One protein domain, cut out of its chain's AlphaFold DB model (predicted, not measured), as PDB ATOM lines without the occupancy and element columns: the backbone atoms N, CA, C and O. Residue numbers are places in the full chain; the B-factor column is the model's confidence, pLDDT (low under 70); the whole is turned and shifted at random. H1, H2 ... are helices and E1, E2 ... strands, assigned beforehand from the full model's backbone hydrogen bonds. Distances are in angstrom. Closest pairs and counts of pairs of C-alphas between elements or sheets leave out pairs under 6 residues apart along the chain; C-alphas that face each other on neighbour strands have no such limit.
ATOM      1  N   ILE A   9      28.565  75.464 115.652       57.25
ATOM      2  CA  ILE A   9      28.638  75.667 117.100       57.25
ATOM      3  C   ILE A   9      29.584  74.621 117.696       57.25
ATOM      4  O   ILE A   9      29.470  73.441 117.394       57.25
ATOM      5  N   LEU A  10      30.537  75.039 118.520       57.78
ATOM      6  CA  LEU A  10      31.512  74.176 119.184       57.78
ATOM      7  C   LEU A  10      31.262  74.168 120.680       57.78
ATOM      8  O   LEU A  10      30.842  75.173 121.254       57.78
ATOM      9  N   SER A  11      31.590  73.063 121.335       56.78
ATOM     10  CA  SER A  11      31.598  73.024 122.795       56.78
ATOM     11  C   SER A  11      32.615  74.045 123.344       56.78
ATOM     12  O   SER A  11      33.638  74.282 122.703       56.78
ATOM     13  N   PRO A  12      32.378  74.658 124.518       47.66
ATOM     14  CA  PRO A  12      33.122  75.826 125.020       47.66
ATOM     15  C   PRO A  12      34.602  75.589 125.392       47.66
ATOM     16  O   PRO A  12      35.220  76.435 126.035       47.66
ATOM     17  N   SER A  13      35.203  74.465 125.010       52.00
ATOM     18  CA  SER A  13      36.619  74.197 125.244       52.00
ATOM     19  C   SER A  13      37.454  74.675 124.059       52.00
ATOM     20  O   SER A  13      37.511  74.014 123.022       52.00
ATOM     21  N   SER A  14      38.139  75.807 124.226       52.00
ATOM     22  CA  SER A  14      39.266  76.146 123.350       52.00
ATOM     23  C   SER A  14      40.329  75.041 123.411       52.00
ATOM     24  O   SER A  14      40.504  74.434 124.471       52.00
ATOM     25  N   PRO A  15      41.061  74.774 122.312       58.69
ATOM     26  CA  PRO A  15      42.166  73.822 122.338       58.69
ATOM     27  C   PRO A  15      43.186  74.217 123.412       58.69
ATOM     28  O   PRO A  15      43.616  75.370 123.455       58.69
ATOM     29  N   ALA A  16      43.575  73.258 124.259       52.28
ATOM     30  CA  ALA A  16      44.540  73.484 125.338       52.28
ATOM     31  C   ALA A  16      45.926  73.888 124.808       52.28
ATOM     32  O   ALA A  16      46.624  74.677 125.437       52.28
ATOM     33  N   GLN A  17      46.301  73.368 123.637       55.59
ATOM     34  CA  GLN A  17      47.514  73.714 122.901       55.59
ATOM     35  C   GLN A  17      47.165  73.905 121.427       55.59
ATOM     36  O   GLN A  17      46.343  73.164 120.883       55.59
ATOM     37  N   ARG A  18      47.766  74.915 120.790       63.78
ATOM     38  CA  ARG A  18      47.496  75.289 119.388       63.78
ATOM     39  C   ARG A  18      48.584  74.848 118.408       63.78
ATOM     40  O   ARG A  18      48.389  74.988 117.205       63.78
ATOM     41  N   LEU A  19      49.700  74.332 118.914       67.94
ATOM     42  CA  LEU A  19      50.826  73.851 118.127       67.94
ATOM     43  C   LEU A  19      51.325  72.536 118.728       67.94
ATOM     44  O   LEU A  19      51.525  72.452 119.938       67.94
ATOM     45  N   TYR A  20      51.526  71.536 117.877       77.38
ATOM     46  CA  TYR A  20      52.183  70.277 118.210       77.38
ATOM     47  C   TYR A  20      53.324  70.073 117.224       77.38
ATOM     48  O   TYR A  20      53.120  70.213 116.017       77.38
ATOM     49  N   LEU A  21      54.508  69.743 117.726       78.00
ATOM     50  CA  LEU A  21      55.701  69.533 116.913       78.00
ATOM     51  C   LEU A  21      56.220  68.105 117.114       78.00
ATOM     52  O   LEU A  21      56.119  67.585 118.229       78.00
ATOM     53  N   PRO A  22      56.751  67.464 116.060       77.94
ATOM     54  CA  PRO A  22      57.540  66.253 116.210       77.94
ATOM     55  C   PRO A  22      58.769  66.517 117.078       77.94
ATOM     56  O   PRO A  22      59.259  67.647 117.162       77.94
ATOM     57  N   ASP A  23      59.279  65.460 117.699       77.19
ATOM     58  CA  ASP A  23      60.486  65.560 118.509       77.19
ATOM     59  C   ASP A  23      61.674  66.071 117.676       77.19
ATOM     60  O   ASP A  23      61.842  65.702 116.512       77.19
ATOM     61  N   GLY A  24      62.472  66.961 118.268       67.25
ATOM     62  CA  GLY A  24      63.627  67.587 117.616       67.25
ATOM     63  C   GLY A  24      63.317  68.621 116.521       67.25
ATOM     64  O   GLY A  24      64.256  69.117 115.900       67.25
ATOM     65  N   VAL A  25      62.049  68.976 116.275       67.69
ATOM     66  CA  VAL A  25      61.670  69.997 115.280       67.69
ATOM     67  C   VAL A  25      61.383  71.333 115.961       67.69
ATOM     68  O   VAL A  25      60.522  71.427 116.837       67.69
ATOM     69  N   PHE A  26      62.069  72.390 115.521       53.81
ATOM     70  CA  PHE A  26      61.840  73.746 116.016       53.81
ATOM     71  C   PHE A  26      60.684  74.433 115.279       53.81
ATOM     72  O   PHE A  26      60.558  74.245 114.061       53.81
ATOM     73  N   PRO A  27      59.873  75.260 115.971       48.50
ATOM     74  CA  PRO A  27      58.730  75.949 115.376       48.50
ATOM     75  C   PRO A  27      59.064  76.744 114.109       48.50
ATOM     76  O   PRO A  27      58.245  76.763 113.194       48.50
ATOM     77  N   GLU A  28      60.244  77.372 114.028       47.19
ATOM     78  CA  GLU A  28      60.624  78.218 112.885       47.19
ATOM     79  C   GLU A  28      60.943  77.419 111.613       47.19
ATOM     80  O   GLU A  28      60.922  77.963 110.512       47.19
ATOM     81  N   SER A  29      61.238  76.127 111.758       51.00
ATOM     82  CA  SER A  29      61.640  75.224 110.668       51.00
ATOM     83  C   SER A  29      60.591  74.157 110.344       51.00
ATOM     84  O   SER A  29      60.800  73.314 109.472       51.00
ATOM     85  N   ALA A  30      59.474  74.160 111.074       62.47
ATOM     86  CA  ALA A  30      58.472  73.114 111.000       62.47
ATOM     87  C   ALA A  30      57.571  73.287 109.771       62.47
ATOM     88  O   ALA A  30      56.874  74.288 109.628       62.47
ATOM     89  N   ASP A  31      57.500  72.258 108.929       72.44
ATOM     90  CA  ASP A  31      56.395  72.112 107.981       72.44
ATOM     91  C   ASP A  31      55.118  71.800 108.784       72.44
ATOM     92  O   ASP A  31      55.096  70.858 109.583       72.44
ATOM     93  N   LEU A  32      54.071  72.617 108.627       71.25
ATOM     94  CA  LEU A  32      52.860  72.561 109.446       71.25
ATOM     95  C   LEU A  32      51.640  72.137 108.630       71.25
ATOM     96  O   LEU A  32      51.308  72.704 107.592       71.25
ATOM     97  N   SER A  33      50.890  71.184 109.172       80.75
ATOM     98  CA  SER A  33      49.547  70.853 108.704       80.75
ATOM     99  C   SER A  33      48.512  71.594 109.548       80.75
ATOM    100  O   SER A  33      48.447  71.403 110.762       80.75
ATOM    101  N   ASN A  34      47.688  72.431 108.914       79.56
ATOM    102  CA  ASN A  34      46.652  73.183 109.622       79.56
ATOM    103  C   ASN A  34      45.393  72.334 109.845       79.56
ATOM    104  O   ASN A  34      44.738  71.907 108.891       79.56
ATOM    105  N   LEU A  35      45.032  72.144 111.111       83.31
ATOM    106  CA  LEU A  35      43.798  71.524 111.569       83.31
ATOM    107  C   LEU A  35      42.823  72.622 112.010       83.31
ATOM    108  O   LEU A  35      43.068  73.341 112.978       83.31
ATOM    109  N   ARG A  36      41.687  72.761 111.324       80.81
ATOM    110  CA  ARG A  36      40.701  73.790 111.684       80.81
ATOM    111  C   ARG A  36      40.074  73.489 113.038       80.81
ATOM    112  O   ARG A  36      39.914  72.334 113.426       80.81
ATOM    113  N   VAL A  37      39.615  74.524 113.731       76.88
ATOM    114  CA  VAL A  37      39.029  74.354 115.072       76.88
ATOM    115  C   VAL A  37      37.749  73.502 115.026       76.88
ATOM    116  O   VAL A  37      37.509  72.672 115.896       76.88
ATOM    117  N   GLU A  38      36.982  73.606 113.940       82.75
ATOM    118  CA  GLU A  38      35.809  72.762 113.665       82.75
ATOM    119  C   GLU A  38      36.174  71.291 113.399       82.75
ATOM    120  O   GLU A  38      35.392  70.389 113.688       82.75
ATOM    121  N   GLU A  39      37.349  71.044 112.814       89.50
ATOM    122  CA  GLU A  39      37.865  69.695 112.556       89.50
ATOM    123  C   GLU A  39      38.359  69.045 113.847       89.50
ATOM    124  O   GLU A  39      38.099  67.864 114.078       89.50
ATOM    125  N   LEU A  40      39.014  69.823 114.710       88.75
ATOM    126  CA  LEU A  40      39.412  69.367 116.034       88.75
ATOM    127  C   LEU A  40      38.195  69.007 116.894       88.75
ATOM    128  O   LEU A  40      38.201  67.967 117.547       88.75
ATOM    129  N   GLU A  41      37.137  69.823 116.868       88.00
ATOM    130  CA  GLU A  41      35.896  69.500 117.583       88.00
ATOM    131  C   GLU A  41      35.260  68.211 117.049       88.00
ATOM    132  O   GLU A  41      34.795  67.384 117.833       88.00
ATOM    133  N   ALA A  42      35.290  67.987 115.731       92.94
ATOM    134  CA  ALA A  42      34.793  66.745 115.149       92.94
ATOM    135  C   ALA A  42      35.585  65.516 115.635       92.94
ATOM    136  O   ALA A  42      34.965  64.511 115.989       92.94
ATOM    137  N   LEU A  43      36.922  65.604 115.710       94.25
ATOM    138  CA  LEU A  43      37.766  64.550 116.298       94.25
ATOM    139  C   LEU A  43      37.424  64.323 117.771       94.25
ATOM    140  O   LEU A  43      37.252  63.188 118.197       94.25
ATOM    141  N   ARG A  44      37.270  65.396 118.551       92.44
ATOM    142  CA  ARG A  44      36.934  65.298 119.973       92.44
ATOM    143  C   ARG A  44      35.592  64.593 120.189       92.44
ATOM    144  O   ARG A  44      35.506  63.687 121.005       92.44
ATOM    145  N   LEU A  45      34.552  64.972 119.448       91.31
ATOM    146  CA  LEU A  45      33.217  64.387 119.605       91.31
ATOM    147  C   LEU A  45      33.149  62.926 119.139       91.31
ATOM    148  O   LEU A  45      32.533  62.103 119.809       91.31
ATOM    149  N   ALA A  46      33.761  62.596 118.001       95.69
ATOM    150  CA  ALA A  46      33.669  61.249 117.441       95.69
ATOM    151  C   ALA A  46      34.705  60.284 118.034       95.69
ATOM    152  O   ALA A  46      34.354  59.178 118.430       95.69
ATOM    153  N   ASP A  47      35.973  60.694 118.088       94.75
ATOM    154  CA  ASP A  47      37.099  59.805 118.396       94.75
ATOM    155  C   ASP A  47      37.489  59.824 119.884       94.75
ATOM    156  O   ASP A  47      38.058  58.849 120.365       94.75
ATOM    157  N   VAL A  48      37.158  60.892 120.628       90.81
ATOM    158  CA  VAL A  48      37.424  60.979 122.081       90.81
ATOM    159  C   VAL A  48      36.164  60.723 122.914       90.81
ATOM    160  O   VAL A  48      36.200  59.908 123.829       90.81
ATOM    161  N   GLU A  49      35.042  61.385 122.612       89.69
ATOM    162  CA  GLU A  49      33.767  61.160 123.321       89.69
ATOM    163  C   GLU A  49      33.003  59.919 122.825       89.69
ATOM    164  O   GLU A  49      32.040  59.504 123.469       89.69
ATOM    165  N   GLY A  50      33.401  59.333 121.691       93.50
ATOM    166  CA  GLY A  50      32.775  58.127 121.143       93.50
ATOM    167  C   GLY A  50      31.352  58.332 120.613       93.50
ATOM    168  O   GLY A  50      30.602  57.362 120.506       93.50
ATOM    169  N   LEU A  51      30.948  59.571 120.308       94.31
ATOM    170  CA  LEU A  51      29.612  59.849 119.782       94.31
ATOM    171  C   LEU A  51      29.470  59.362 118.342       94.31
ATOM    172  O   LEU A  51      30.385  59.492 117.522       94.31
ATOM    173  N   ASP A  52      28.270  58.900 117.995       95.25
ATOM    174  CA  ASP A  52      27.956  58.642 116.597       95.25
ATOM    175  C   ASP A  52      27.887  59.957 115.788       95.25
ATOM    176  O   ASP A  52      27.745  61.066 116.320       95.25
ATOM    177  N   GLN A  53      27.989  59.849 114.459       90.81
ATOM    178  CA  GLN A  53      28.007  61.028 113.583       90.81
ATOM    179  C   GLN A  53      26.734  61.872 113.677       90.81
ATOM    180  O   GLN A  53      26.769  63.062 113.375       90.81
ATOM    181  N   GLU A  54      25.602  61.270 114.024       92.62
ATOM    182  CA  GLU A  54      24.330  61.969 114.112       92.62
ATOM    183  C   GLU A  54      24.251  62.790 115.403       92.62
ATOM    184  O   GLU A  54      23.907  63.972 115.373       92.62
ATOM    185  N   GLN A  55      24.648  62.196 116.526       89.62
ATOM    186  CA  GLN A  55      24.783  62.845 117.827       89.62
ATOM    187  C   GLN A  55      25.785  64.000 117.776       89.62
ATOM    188  O   GLN A  55      25.481  65.106 118.229       89.62
ATOM    189  N   ALA A  56      26.957  63.772 117.185       90.38
ATOM    190  CA  ALA A  56      27.989  64.791 117.073       90.38
ATOM    191  C   ALA A  56      27.576  65.934 116.123       90.38
ATOM    192  O   ALA A  56      27.763  67.108 116.446       90.38
ATOM    193  N   ALA A  57      26.916  65.618 115.001       89.44
ATOM    194  CA  ALA A  57      26.363  66.628 114.098       89.44
ATOM    195  C   ALA A  57      25.298  67.503 114.779       89.44
ATOM    196  O   ALA A  57      25.315  68.725 114.608       89.44
ATOM    197  N   ARG A  58      24.421  66.899 115.597       86.12
ATOM    198  CA  ARG A  58      23.449  67.634 116.421       86.12
ATOM    199  C   ARG A  58      24.134  68.584 117.399       86.12
ATOM    200  O   ARG A  58      23.745  69.745 117.460       86.12
ATOM    201  N   LYS A  59      25.169  68.129 118.117       79.38
ATOM    202  CA  LYS A  59      25.941  68.992 119.033       79.38
ATOM    203  C   LYS A  59      26.557  70.195 118.311       79.38
ATOM    204  O   LYS A  59      26.563  71.290 118.868       79.38
ATOM    205  N   MET A  60      27.010  70.003 117.069       81.00
ATOM    206  CA  MET A  60      27.627  71.054 116.254       81.00
ATOM    207  C   MET A  60      26.647  71.921 115.449       81.00
ATOM    208  O   MET A  60      27.077  72.849 114.757       81.00
ATOM    209  N   HIS A  61      25.342  71.636 115.527       80.25
ATOM    210  CA  HIS A  61      24.283  72.309 114.764       80.25
ATOM    211  C   HIS A  61      24.511  72.274 113.241       80.25
ATOM    212  O   HIS A  61      24.274  73.246 112.526       80.25
ATOM    213  N   ILE A  62      24.969  71.127 112.729       83.06
ATOM    214  CA  ILE A  62      25.209  70.887 111.298       83.06
ATOM    215  C   ILE A  62      24.562  69.588 110.821       83.06
ATOM    216  O   ILE A  62      24.151  68.742 111.608       83.06
ATOM    217  N   SER A  63      24.489  69.392 109.500       87.12
ATOM    218  CA  SER A  63      24.015  68.121 108.945       87.12
ATOM    219  C   SER A  63      25.008  66.983 109.205       87.12
ATOM    220  O   SER A  63      26.224  67.187 109.149       87.12
ATOM    221  N   ARG A  64      24.495  65.754 109.377       92.56
ATOM    222  CA  ARG A  64      25.299  64.519 109.483       92.56
ATOM    223  C   ARG A  64      26.350  64.414 108.371       92.56
ATOM    224  O   ARG A  64      27.498  64.066 108.624       92.56
ATOM    225  N   GLN A  65      25.983  64.783 107.142       90.88
ATOM    226  CA  GLN A  65      26.900  64.780 106.000       90.88
ATOM    227  C   GLN A  65      28.032  65.813 106.147       90.88
ATOM    228  O   GLN A  65      29.179  65.514 105.819       90.88
ATOM    229  N   THR A  66      27.734  67.020 106.641       84.06
ATOM    230  CA  THR A  66      28.755  68.054 106.898       84.06
ATOM    231  C   THR A  66      29.712  67.610 107.996       84.06
ATOM    232  O   THR A  66      30.923  67.753 107.836       84.06
ATOM    233  N   PHE A  67      29.181  67.010 109.063       92.62
ATOM    234  CA  PHE A  67      29.993  66.437 110.131       92.62
ATOM    235  C   PHE A  67      30.918  65.332 109.605       92.62
ATOM    236  O   PHE A  67      32.125  65.377 109.830       92.62
ATOM    237  N   GLY A  68      30.395  64.392 108.810       93.19
ATOM    238  CA  GLY A  68      31.202  63.330 108.202       93.19
ATOM    239  C   GLY A  68      32.343  63.861 107.322       93.19
ATOM    240  O   GLY A  68      33.456  63.333 107.363       93.19
ATOM    241  N   ARG A  69      32.108  64.947 106.568       92.50
ATOM    242  CA  ARG A  69      33.154  65.632 105.784       92.50
ATOM    243  C   ARG A  69      34.216  66.275 106.676       92.50
ATOM    244  O   ARG A  69      35.400  66.131 106.379       92.50
ATOM    245  N   LEU A  70      33.808  66.948 107.756       90.31
ATOM    246  CA  LEU A  70      34.729  67.527 108.738       90.31
ATOM    247  C   LEU A  70      35.611  66.459 109.377       90.31
ATOM    248  O   LEU A  70      36.828  66.588 109.332       90.31
ATOM    249  N   LEU A  71      35.012  65.383 109.883       95.69
ATOM    250  CA  LEU A  71      35.737  64.297 110.536       95.69
ATOM    251  C   LEU A  71      36.726  63.611 109.582       95.69
ATOM    252  O   LEU A  71      37.875  63.367 109.939       95.69
ATOM    253  N   THR A  72      36.307  63.349 108.340       94.94
ATOM    254  CA  THR A  72      37.184  62.753 107.315       94.94
ATOM    255  C   THR A  72      38.377  63.654 107.002       94.94
ATOM    256  O   THR A  72      39.506  63.179 106.884       94.94
ATOM    257  N   SER A  73      38.127  64.957 106.868       93.25
ATOM    258  CA  SER A  73      39.170  65.950 106.626       93.25
ATOM    259  C   SER A  73      40.133  66.045 107.815       93.25
ATOM    260  O   SER A  73      41.341  65.947 107.623       93.25
ATOM    261  N   ALA A  74      39.604  66.095 109.040       94.44
ATOM    262  CA  ALA A  74      40.375  66.139 110.276       94.44
ATOM    263  C   ALA A  74      41.329  64.941 110.413       94.44
ATOM    264  O   ALA A  74      42.537  65.118 110.566       94.44
ATOM    265  N   ARG A  75      40.802  63.716 110.268       97.00
ATOM    266  CA  ARG A  75      41.601  62.481 110.331       97.00
ATOM    267  C   ARG A  75      42.687  62.452 109.261       97.00
ATOM    268  O   ARG A  75      43.803  62.028 109.536       97.00
ATOM    269  N   ARG A  76      42.389  62.936 108.049       95.00
ATOM    270  CA  ARG A  76      43.378  63.030 106.966       95.00
ATOM    271  C   ARG A  76      44.499  64.010 107.304       95.00
ATOM    272  O   ARG A  76      45.653  63.675 107.060       95.00
ATOM    273  N   THR A  77      44.179  65.192 107.828       89.56
ATOM    274  CA  THR A  77      45.179  66.194 108.229       89.56
ATOM    275  C   THR A  77      46.104  65.636 109.305       89.56
ATOM    276  O   THR A  77      47.320  65.699 109.150       89.56
ATOM    277  N   VAL A  78      45.538  65.010 110.342       94.25
ATOM    278  CA  VAL A  78      46.318  64.385 111.419       94.25
ATOM    279  C   VAL A  78      47.181  63.239 110.888       94.25
ATOM    280  O   VAL A  78      48.383  63.222 111.131       94.25
ATOM    281  N   ALA A  79      46.612  62.316 110.106       94.31
ATOM    282  CA  ALA A  79      47.361  61.188 109.553       94.31
ATOM    283  C   ALA A  79      48.520  61.645 108.655       94.31
ATOM    284  O   ALA A  79      49.625  61.123 108.763       94.31
ATOM    285  N   LYS A  80      48.290  62.650 107.798       86.06
ATOM    286  CA  LYS A  80      49.350  63.232 106.967       86.06
ATOM    287  C   LYS A  80      50.453  63.855 107.809       86.06
ATOM    288  O   LYS A  80      51.617  63.650 107.486       86.06
ATOM    289  N   ALA A  81      50.096  64.583 108.867       89.31
ATOM    290  CA  ALA A  81      51.086  65.205 109.731       89.31
ATOM    291  C   ALA A  81      51.982  64.159 110.405       89.31
ATOM    292  O   ALA A  81      53.203  64.272 110.354       89.31
ATOM    293  N   LEU A  82      51.379  63.092 110.933       90.69
ATOM    294  CA  LEU A  82      52.109  62.010 111.592       90.69
ATOM    295  C   LEU A  82      53.001  61.220 110.623       90.69
ATOM    296  O   LEU A  82      54.143  60.927 110.955       90.69
ATOM    297  N   ILE A  83      52.508  60.891 109.423       91.00
ATOM    298  CA  ILE A  83      53.270  60.104 108.436       91.00
ATOM    299  C   ILE A  83      54.431  60.914 107.845       91.00
ATOM    300  O   ILE A  83      55.505  60.365 107.618       91.00
ATOM    301  N   ALA A  84      54.220  62.204 107.577       84.81
ATOM    302  CA  ALA A  84      55.222  63.064 106.948       84.81
ATOM    303  C   ALA A  84      56.161  63.758 107.952       84.81
ATOM    304  O   ALA A  84      57.001  64.544 107.529       84.81
ATOM    305  N   GLY A  85      56.003  63.516 109.260       83.19
ATOM    306  CA  GLY A  85      56.798  64.186 110.294       83.19
ATOM    307  C   GLY A  85      56.575  65.700 110.335       83.19
ATOM    308  O   GLY A  85      57.515  66.456 110.553       83.19
ATOM    309  N   ARG A  86      55.343  66.155 110.087       82.31
ATOM    310  CA  ARG A  86      54.966  67.575 110.117       82.31
ATOM    311  C   ARG A  86      54.397  67.954 111.476       82.31
ATOM    312  O   ARG A  86      53.734  67.147 112.129       82.31
ATOM    313  N   GLY A  87      54.578  69.212 111.861       80.62
ATOM    314  CA  GLY A  87      53.841  69.782 112.981       80.62
ATOM    315  C   GLY A  87      52.355  69.948 112.663       80.62
ATOM    316  O   GLY A  87      51.937  69.989 111.504       80.62
ATOM    317  N   LEU A  88      51.538  70.055 113.704       82.88
ATOM    318  CA  LEU A  88      50.121  70.391 113.609       82.88
ATOM    319  C   LEU A  88      49.893  71.775 114.199       82.88
ATOM    320  O   LEU A  88      50.197  72.009 115.368       82.88
ATOM    321  N   SER A  89      49.300  72.667 113.413       78.25
ATOM    322  CA  SER A  89      48.768  73.937 113.904       78.25
ATOM    323  C   SER A  89      47.248  73.862 113.981       78.25
ATOM    324  O   SER A  89      46.604  73.258 113.127       78.25
ATOM    325  N   ILE A  90      46.663  74.445 115.026       75.12
ATOM    326  CA  ILE A  90      45.212  74.508 115.202       75.12
ATOM    327  C   ILE A  90      44.759  75.955 115.053       75.12
ATOM    328  O   ILE A  90      45.044  76.795 115.911       75.12
ATOM    329  N   GLY A  91      44.023  76.245 113.982       64.38
ATOM    330  CA  GLY A  91      43.541  77.595 113.711       64.38
ATOM    331  C   GLY A  91      42.600  77.706 112.514       64.38
ATOM    332  O   GLY A  91      42.481  76.804 111.682       64.38
ATOM    333  N   GLY A  92      41.916  78.847 112.424       61.00
ATOM    334  CA  GLY A  92      40.937  79.129 111.376       61.00
ATOM    335  C   GLY A  92      39.651  78.294 111.462       61.00
ATOM    336  O   GLY A  92      39.390  77.573 112.430       61.00
ATOM    337  N   GLY A  93      38.839  78.389 110.406       59.34
ATOM    338  CA  GLY A  93      37.478  77.842 110.357       59.34
ATOM    339  C   GLY A  93      36.412  78.903 110.644       59.34
ATOM    340  O   GLY A  93      36.733  80.052 110.925       59.34
ATOM    341  N   VAL A  94      35.136  78.524 110.533       57.69
ATOM    342  CA  VAL A  94      33.993  79.435 110.744       57.69
ATOM    343  C   VAL A  94      33.093  78.880 111.844       57.69
ATOM    344  O   VAL A  94      32.189  78.088 111.581       57.69
ATOM    345  N   TYR A  95      33.339  79.294 113.086       62.69
ATOM    346  CA  TYR A  95      32.718  78.663 114.245       62.69
ATOM    347  C   TYR A  95      32.333  79.637 115.365       62.69
ATOM    348  O   TYR A  95      32.757  80.790 115.390       62.69
ATOM    349  N   GLN A  96      31.507  79.156 116.293       55.91
ATOM    350  CA  GLN A  96      31.058  79.862 117.493       55.91
ATOM    351  C   GLN A  96      31.121  78.916 118.691       55.91
ATOM    352  O   GLN A  96      30.773  77.751 118.554       55.91
ATOM    353  N   TYR A  97      31.529  79.388 119.867       62.28
ATOM    354  CA  TYR A  97      31.429  78.580 121.084       62.28
ATOM    355  C   TYR A  97      29.998  78.599 121.623       62.28
ATOM    356  O   TYR A  97      29.332  79.631 121.624       62.28
ATOM    357  N   GLN A  98      29.531  77.451 122.100       54.59
ATOM    358  CA  GLN A  98      28.255  77.313 122.780       54.59
ATOM    359  C   GLN A  98      28.397  77.940 124.173       54.59
ATOM    360  O   GLN A  98      29.058  77.386 125.054       54.59
ATOM    361  N   GLU A  99      27.836  79.134 124.359       51.19
ATOM    362  CA  GLU A  99      27.843  79.803 125.657       51.19
ATOM    363  C   GLU A  99      27.042  78.978 126.669       51.19
ATOM    364  O   GLU A  99      25.875  78.648 126.446       51.19
ATOM    365  N   LYS A 100      27.647  78.664 127.819       42.09
ATOM    366  CA  LYS A 100      26.871  78.225 128.977       42.09
ATOM    367  C   LYS A 100      26.102  79.445 129.497       42.09
ATOM    368  O   LYS A 100      26.704  80.382 130.010       42.09
ATOM    369  N   GLU A 101      24.780  79.422 129.333       47.50
ATOM    370  CA  GLU A 101      23.820  80.307 130.018       47.50
ATOM    371  C   GLU A 101      23.899  81.810 129.680       47.50
ATOM    372  O   GLU A 101      23.676  82.650 130.551       47.50
ATOM    373  N   GLY A 102      24.193  82.179 128.426       53.28
ATOM    374  CA  GLY A 102      24.101  83.580 127.978       53.28
ATOM    375  C   GLY A 102      24.974  84.530 128.803       53.28
ATOM    376  O   GLY A 102      24.557  85.642 129.143       53.28
ATOM    377  N   ARG A 103      26.161  84.063 129.201       53.91
ATOM    378  CA  ARG A 103      27.130  84.803 130.010       53.91
ATOM    379  C   ARG A 103      28.488  84.835 129.316       53.91
ATOM    380  O   ARG A 103      29.094  83.806 129.041       53.91
ATOM    381  N   LEU A 104      28.998  86.046 129.121       56.94
ATOM    382  CA  LEU A 104      30.346  86.333 128.644       56.94
ATOM    383  C   LEU A 104      31.272  86.538 129.841       56.94
ATOM    384  O   LEU A 104      31.005  87.375 130.707       56.94
ATOM    385  N   THR A 105      32.397  85.828 129.867       50.72
ATOM    386  CA  THR A 105      33.437  86.034 130.884       50.72
ATOM    387  C   THR A 105      34.538  86.926 130.321       50.72
ATOM    388  O   THR A 105      35.110  86.635 129.274       50.72
ATOM    389  N   CYS A 106      34.842  88.031 131.003       50.78
ATOM    390  CA  CYS A 106      35.927  88.924 130.610       50.78
ATOM    391  C   CYS A 106      37.293  88.240 130.817       50.78
ATOM    392  O   CYS A 106      37.618  87.918 131.962       50.78
ATOM    393  N   PRO A 107      38.138  88.106 129.778       47.47
ATOM    394  CA  PRO A 107      39.443  87.449 129.895       47.47
ATOM    395  C   PRO A 107      40.463  88.249 130.722       47.47
ATOM    396  O   PRO A 107      41.476  87.705 131.137       47.47
ATOM    397  N   TYR A 108      40.207  89.537 130.982       46.06
ATOM    398  CA  TYR A 108      41.150  90.429 131.668       46.06
ATOM    399  C   TYR A 108      40.901  90.599 133.168       46.06
ATOM    400  O   TYR A 108      41.799  91.009 133.892       46.06
ATOM    401  N   CYS A 109      39.671  90.382 133.638       56.06
ATOM    402  CA  CYS A 109      39.318  90.602 135.049       56.06
ATOM    403  C   CYS A 109      38.358  89.547 135.612       56.06
ATOM    404  O   CYS A 109      37.788  89.738 136.691       56.06
ATOM    405  N   SER A 110      38.126  88.477 134.846       61.78
ATOM    406  CA  SER A 110      37.250  87.345 135.174       61.78
ATOM    407  C   SER A 110      35.804  87.730 135.498       61.78
ATOM    408  O   SER A 110      35.049  86.953 136.074       61.78
ATOM    409  N   HIS A 111      35.392  88.946 135.139       65.88
ATOM    410  CA  HIS A 111      34.036  89.417 135.369       65.88
ATOM    411  C   HIS A 111      33.066  88.740 134.400       65.88
ATOM    412  O   HIS A 111      33.214  88.872 133.185       65.88
ATOM    413  N   SER A 112      32.067  88.055 134.951       64.44
ATOM    414  CA  SER A 112      30.964  87.470 134.192       64.44
ATOM    415  C   SER A 112      29.864  88.508 133.975       64.44
ATOM    416  O   SER A 112      29.379  89.106 134.933       64.44
ATOM    417  N   GLN A 113      29.432  88.680 132.728       62.88
ATOM    418  CA  GLN A 113      28.364  89.603 132.335       62.88
ATOM    419  C   GLN A 113      27.375  88.930 131.369       62.88
ATOM    420  O   GLN A 113      27.753  87.969 130.706       62.88
ATOM    421  N   PRO A 114      26.121  89.406 131.266       62.19
ATOM    422  CA  PRO A 114      25.158  88.866 130.308       62.19
ATOM    423  C   PRO A 114      25.637  89.051 128.862       62.19
ATOM    424  O   PRO A 114      26.130  90.127 128.509       62.19
ATOM    425  N   ALA A 115      25.479  88.021 128.037       57.38
ATOM    426  CA  ALA A 115      25.688  88.085 126.600       57.38
ATOM    427  C   ALA A 115      24.560  88.881 125.935       57.38
ATOM    428  O   ALA A 115      23.389  88.717 126.281       57.38
ATOM    429  N   LEU A 116      24.908  89.796 125.023       55.56
ATOM    430  CA  LEU A 116      23.899  90.554 124.281       55.56
ATOM    431  C   LEU A 116      23.277  89.671 123.183       55.56
ATOM    432  O   LEU A 116      24.010  88.911 122.552       55.56
ATOM    433  N   PRO A 117      21.963  89.799 122.910       47.09
ATOM    434  CA  PRO A 117      21.277  88.974 121.910       47.09
ATOM    435  C   PRO A 117      21.731  89.239 120.468       47.09
ATOM    436  O   PRO A 117      21.602  88.372 119.605       47.09
ATOM    437  N   GLU A 118      22.236  90.445 120.186       45.72
ATOM    438  CA  GLU A 118      22.555  90.886 118.828       45.72
ATOM    439  C   GLU A 118      24.020  90.607 118.473       45.72
ATOM    440  O   GLU A 118      24.966  91.271 118.902       45.72
ATOM    441  N   LEU A 119      24.169  89.553 117.675       49.59
ATOM    442  CA  LEU A 119      25.405  89.021 117.122       49.59
ATOM    443  C   LEU A 119      26.147  90.085 116.293       49.59
ATOM    444  O   LEU A 119      25.557  90.652 115.374       49.59
ATOM    445  N   ARG A 120      27.463  90.239 116.544       43.59
ATOM    446  CA  ARG A 120      28.460  91.110 115.852       43.59
ATOM    447  C   ARG A 120      28.797  92.450 116.521       43.59
ATOM    448  O   ARG A 120      28.933  93.459 115.833       43.59
ATOM    449  N   GLN A 121      29.006  92.486 117.836       52.62
ATOM    450  CA  GLN A 121      29.536  93.696 118.479       52.62
ATOM    451  C   GLN A 121      30.650  93.392 119.480       52.62
ATOM    452  O   GLN A 121      30.581  92.442 120.259       52.62
ATOM    453  N   THR A 122      31.677  94.245 119.474       50.47
ATOM    454  CA  THR A 122      32.672  94.330 120.545       50.47
ATOM    455  C   THR A 122      31.993  94.936 121.769       50.47
ATOM    456  O   THR A 122      31.669  96.122 121.776       50.47
ATOM    457  N   VAL A 123      31.778  94.142 122.814       60.41
ATOM    458  CA  VAL A 123      31.163  94.614 124.062       60.41
ATOM    459  C   VAL A 123      32.240  95.018 125.055       60.41
ATOM    460  O   VAL A 123      33.212  94.302 125.263       60.41
ATOM    461  N   ARG A 124      32.101  96.171 125.709       63.41
ATOM    462  CA  ARG A 124      33.015  96.542 126.799       63.41
ATOM    463  C   ARG A 124      32.629  95.797 128.072       63.41
ATOM    464  O   ARG A 124      31.457  95.739 128.430       63.41
ATOM    465  N   CYS A 125      33.614  95.241 128.768       61.81
ATOM    466  CA  CYS A 125      33.413  94.667 130.091       61.81
ATOM    467  C   CYS A 125      32.886  95.736 131.051       61.81
ATOM    468  O   CYS A 125      33.538  96.759 131.241       61.81
ATOM    469  N   ARG A 126      31.762  95.471 131.723       77.56
ATOM    470  CA  ARG A 126      31.173  96.403 132.705       77.56
ATOM    471  C   ARG A 126      32.059  96.689 133.921       77.56
ATOM    472  O   ARG A 126      31.810  97.653 134.631       77.56
ATOM    473  N   ARG A 127      33.075  95.857 134.173       74.25
ATOM    474  CA  ARG A 127      33.972  95.995 135.329       74.25
ATOM    475  C   ARG A 127      35.269  96.725 135.008       74.25
ATOM    476  O   ARG A 127      35.692  97.566 135.787       74.25
ATOM    477  N   CYS A 128      35.927  96.382 133.904       67.81
ATOM    478  CA  CYS A 128      37.241  96.942 133.564       67.81
ATOM    479  C   CYS A 128      37.236  97.794 132.291       67.81
ATOM    480  O   CYS A 128      38.292  98.231 131.846       67.81
ATOM    481  N   SER A 129      36.072  97.981 131.666       66.38
ATOM    482  CA  SER A 129      35.863  98.757 130.433       66.38
ATOM    483  C   SER A 129      36.636  98.265 129.201       66.38
ATOM    484  O   SER A 129      36.534  98.867 128.124       66.38
ATOM    485  N   ARG A 130      37.372  97.150 129.319       52.19
ATOM    486  CA  ARG A 130      38.132  96.532 128.225       52.19
ATOM    487  C   ARG A 130      37.200  95.840 127.228       52.19
ATOM    488  O   ARG A 130      36.196  95.261 127.651       52.19
ATOM    489  N   PRO A 131      37.508  95.892 125.924       48.22
ATOM    490  CA  PRO A 131      36.723  95.210 124.906       48.22
ATOM    491  C   PRO A 131      36.772  93.687 125.105       48.22
ATOM    492  O   PRO A 131      37.830  93.107 125.337       48.22
ATOM    493  N   VAL A 132      35.610  93.052 125.017       53.28
ATOM    494  CA  VAL A 132      35.373  91.608 125.046       53.28
ATOM    495  C   VAL A 132      34.618  91.284 123.758       53.28
ATOM    496  O   VAL A 132      33.595  91.899 123.460       53.28
ATOM    497  N   GLN A 133      35.148  90.378 122.946       51.75
ATOM    498  CA  GLN A 133      34.533  90.023 121.666       51.75
ATOM    499  C   GLN A 133      33.535  88.875 121.871       51.75
ATOM    500  O   GLN A 133      33.848  87.909 122.560       51.75
ATOM    501  N   THR A 134      32.337  88.984 121.286       42.78
ATOM    502  CA  THR A 134      31.298  87.926 121.292       42.78
ATOM    503  C   THR A 134      31.456  86.921 120.148       42.78
ATOM    504  O   THR A 134      30.644  86.018 119.971       42.78
TER     505      THR A 134
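AT A GLANCE: This is residues 9 to 134 of the 286 residues of the protein "UPF0251 protein EHM92_01925" of bacterium (UniProt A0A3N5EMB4). Picture two lobes joined by a thin stretch, residues 91 to 102, that holds E3: one lobe has three helices packed crosswise with a parallel strand pair, the other is a small, loose one of two hairpins, E4 with E5 and E6 with E7. In the larger lobe H1 crosses the long helix H3, H2 packs on one end of H3, and E1 and E2 pack near its other end. The printed part has 126 residues with three named helices and seven named strands, in the order E1 H1 H2 H3 E2 E3 E4 E5 E6 E7, and its class is mixed. The whole is loose, with a radius of gyration of the C-alphas of 17.2 A and spans of 49 by 39 by 22 A.

HOW THE PARTS SIT: Start at residues 9 to 31, which hold no named element; residues 19 to 20 pair antiparallel with residues 88 to 89 of E2, residues 87 to 90. E1, residues 32 to 35, is the parallel neighbour of E2 at 34 degrees; look at N 33 and O 87, 2.8 A apart, and N 89 and O 33, 3.1 A. Between them come H1, residues 37 to 48, H2, residues 53 to 59, and H3, residues 64 to 84: a strand-helix-strand unit, two parallel neighbour strands with helices between. H1 touches H3 about perpendicular at 89 degrees, closest at the C-alphas of Glu 39 and Ala 74, 4.9 A. H2 touches residues 64 to 68 of H3 alone, closest at the C-alphas of Ala 57 and Arg 64, 5.2 A. In these three helices every O i to N i+4 pair is within hydrogen-bond range. E3, residues 95 to 97, pairs with no named strand, but residues 9 to 10 pair parallel with its residues 96 to 97. Next find the hairpin of E4, residues 103 to 105, and E5, residues 112 to 114, with N 104 and O 113 at 2.8 A. The hairpin of E6, residues 122 to 124, and E7, residues 131 to 133, has N 132 and O 123 at 2.7 A. E4 and E7 are only just apart, closest 8.1 A.

IN THESE COORDINATES: Find C-alpha 32 at (52.860, 72.561, 109.446), where E1 begins its 9.4 A. H1 is 15.2 A long and H2 9.9 A. From C-alpha 64 at (25.299, 64.519, 109.483) H3 runs 30.1 A; E2 covers 10.1 A. E3 measures 7.0 A, E4 6.5 A, E5 7.1 A and E6 6.6 A. E7, 6.5 A, ends at C-alpha 133, (34.533, 90.023, 121.666).

THE WHOLE: The two C-alphas farthest apart, those of Ile 83 and Arg 126, lie 48.9 A apart. The printed part has no cut, and no link is long. Confidence is low, under 70, in 60 residues, among them 91 to 125.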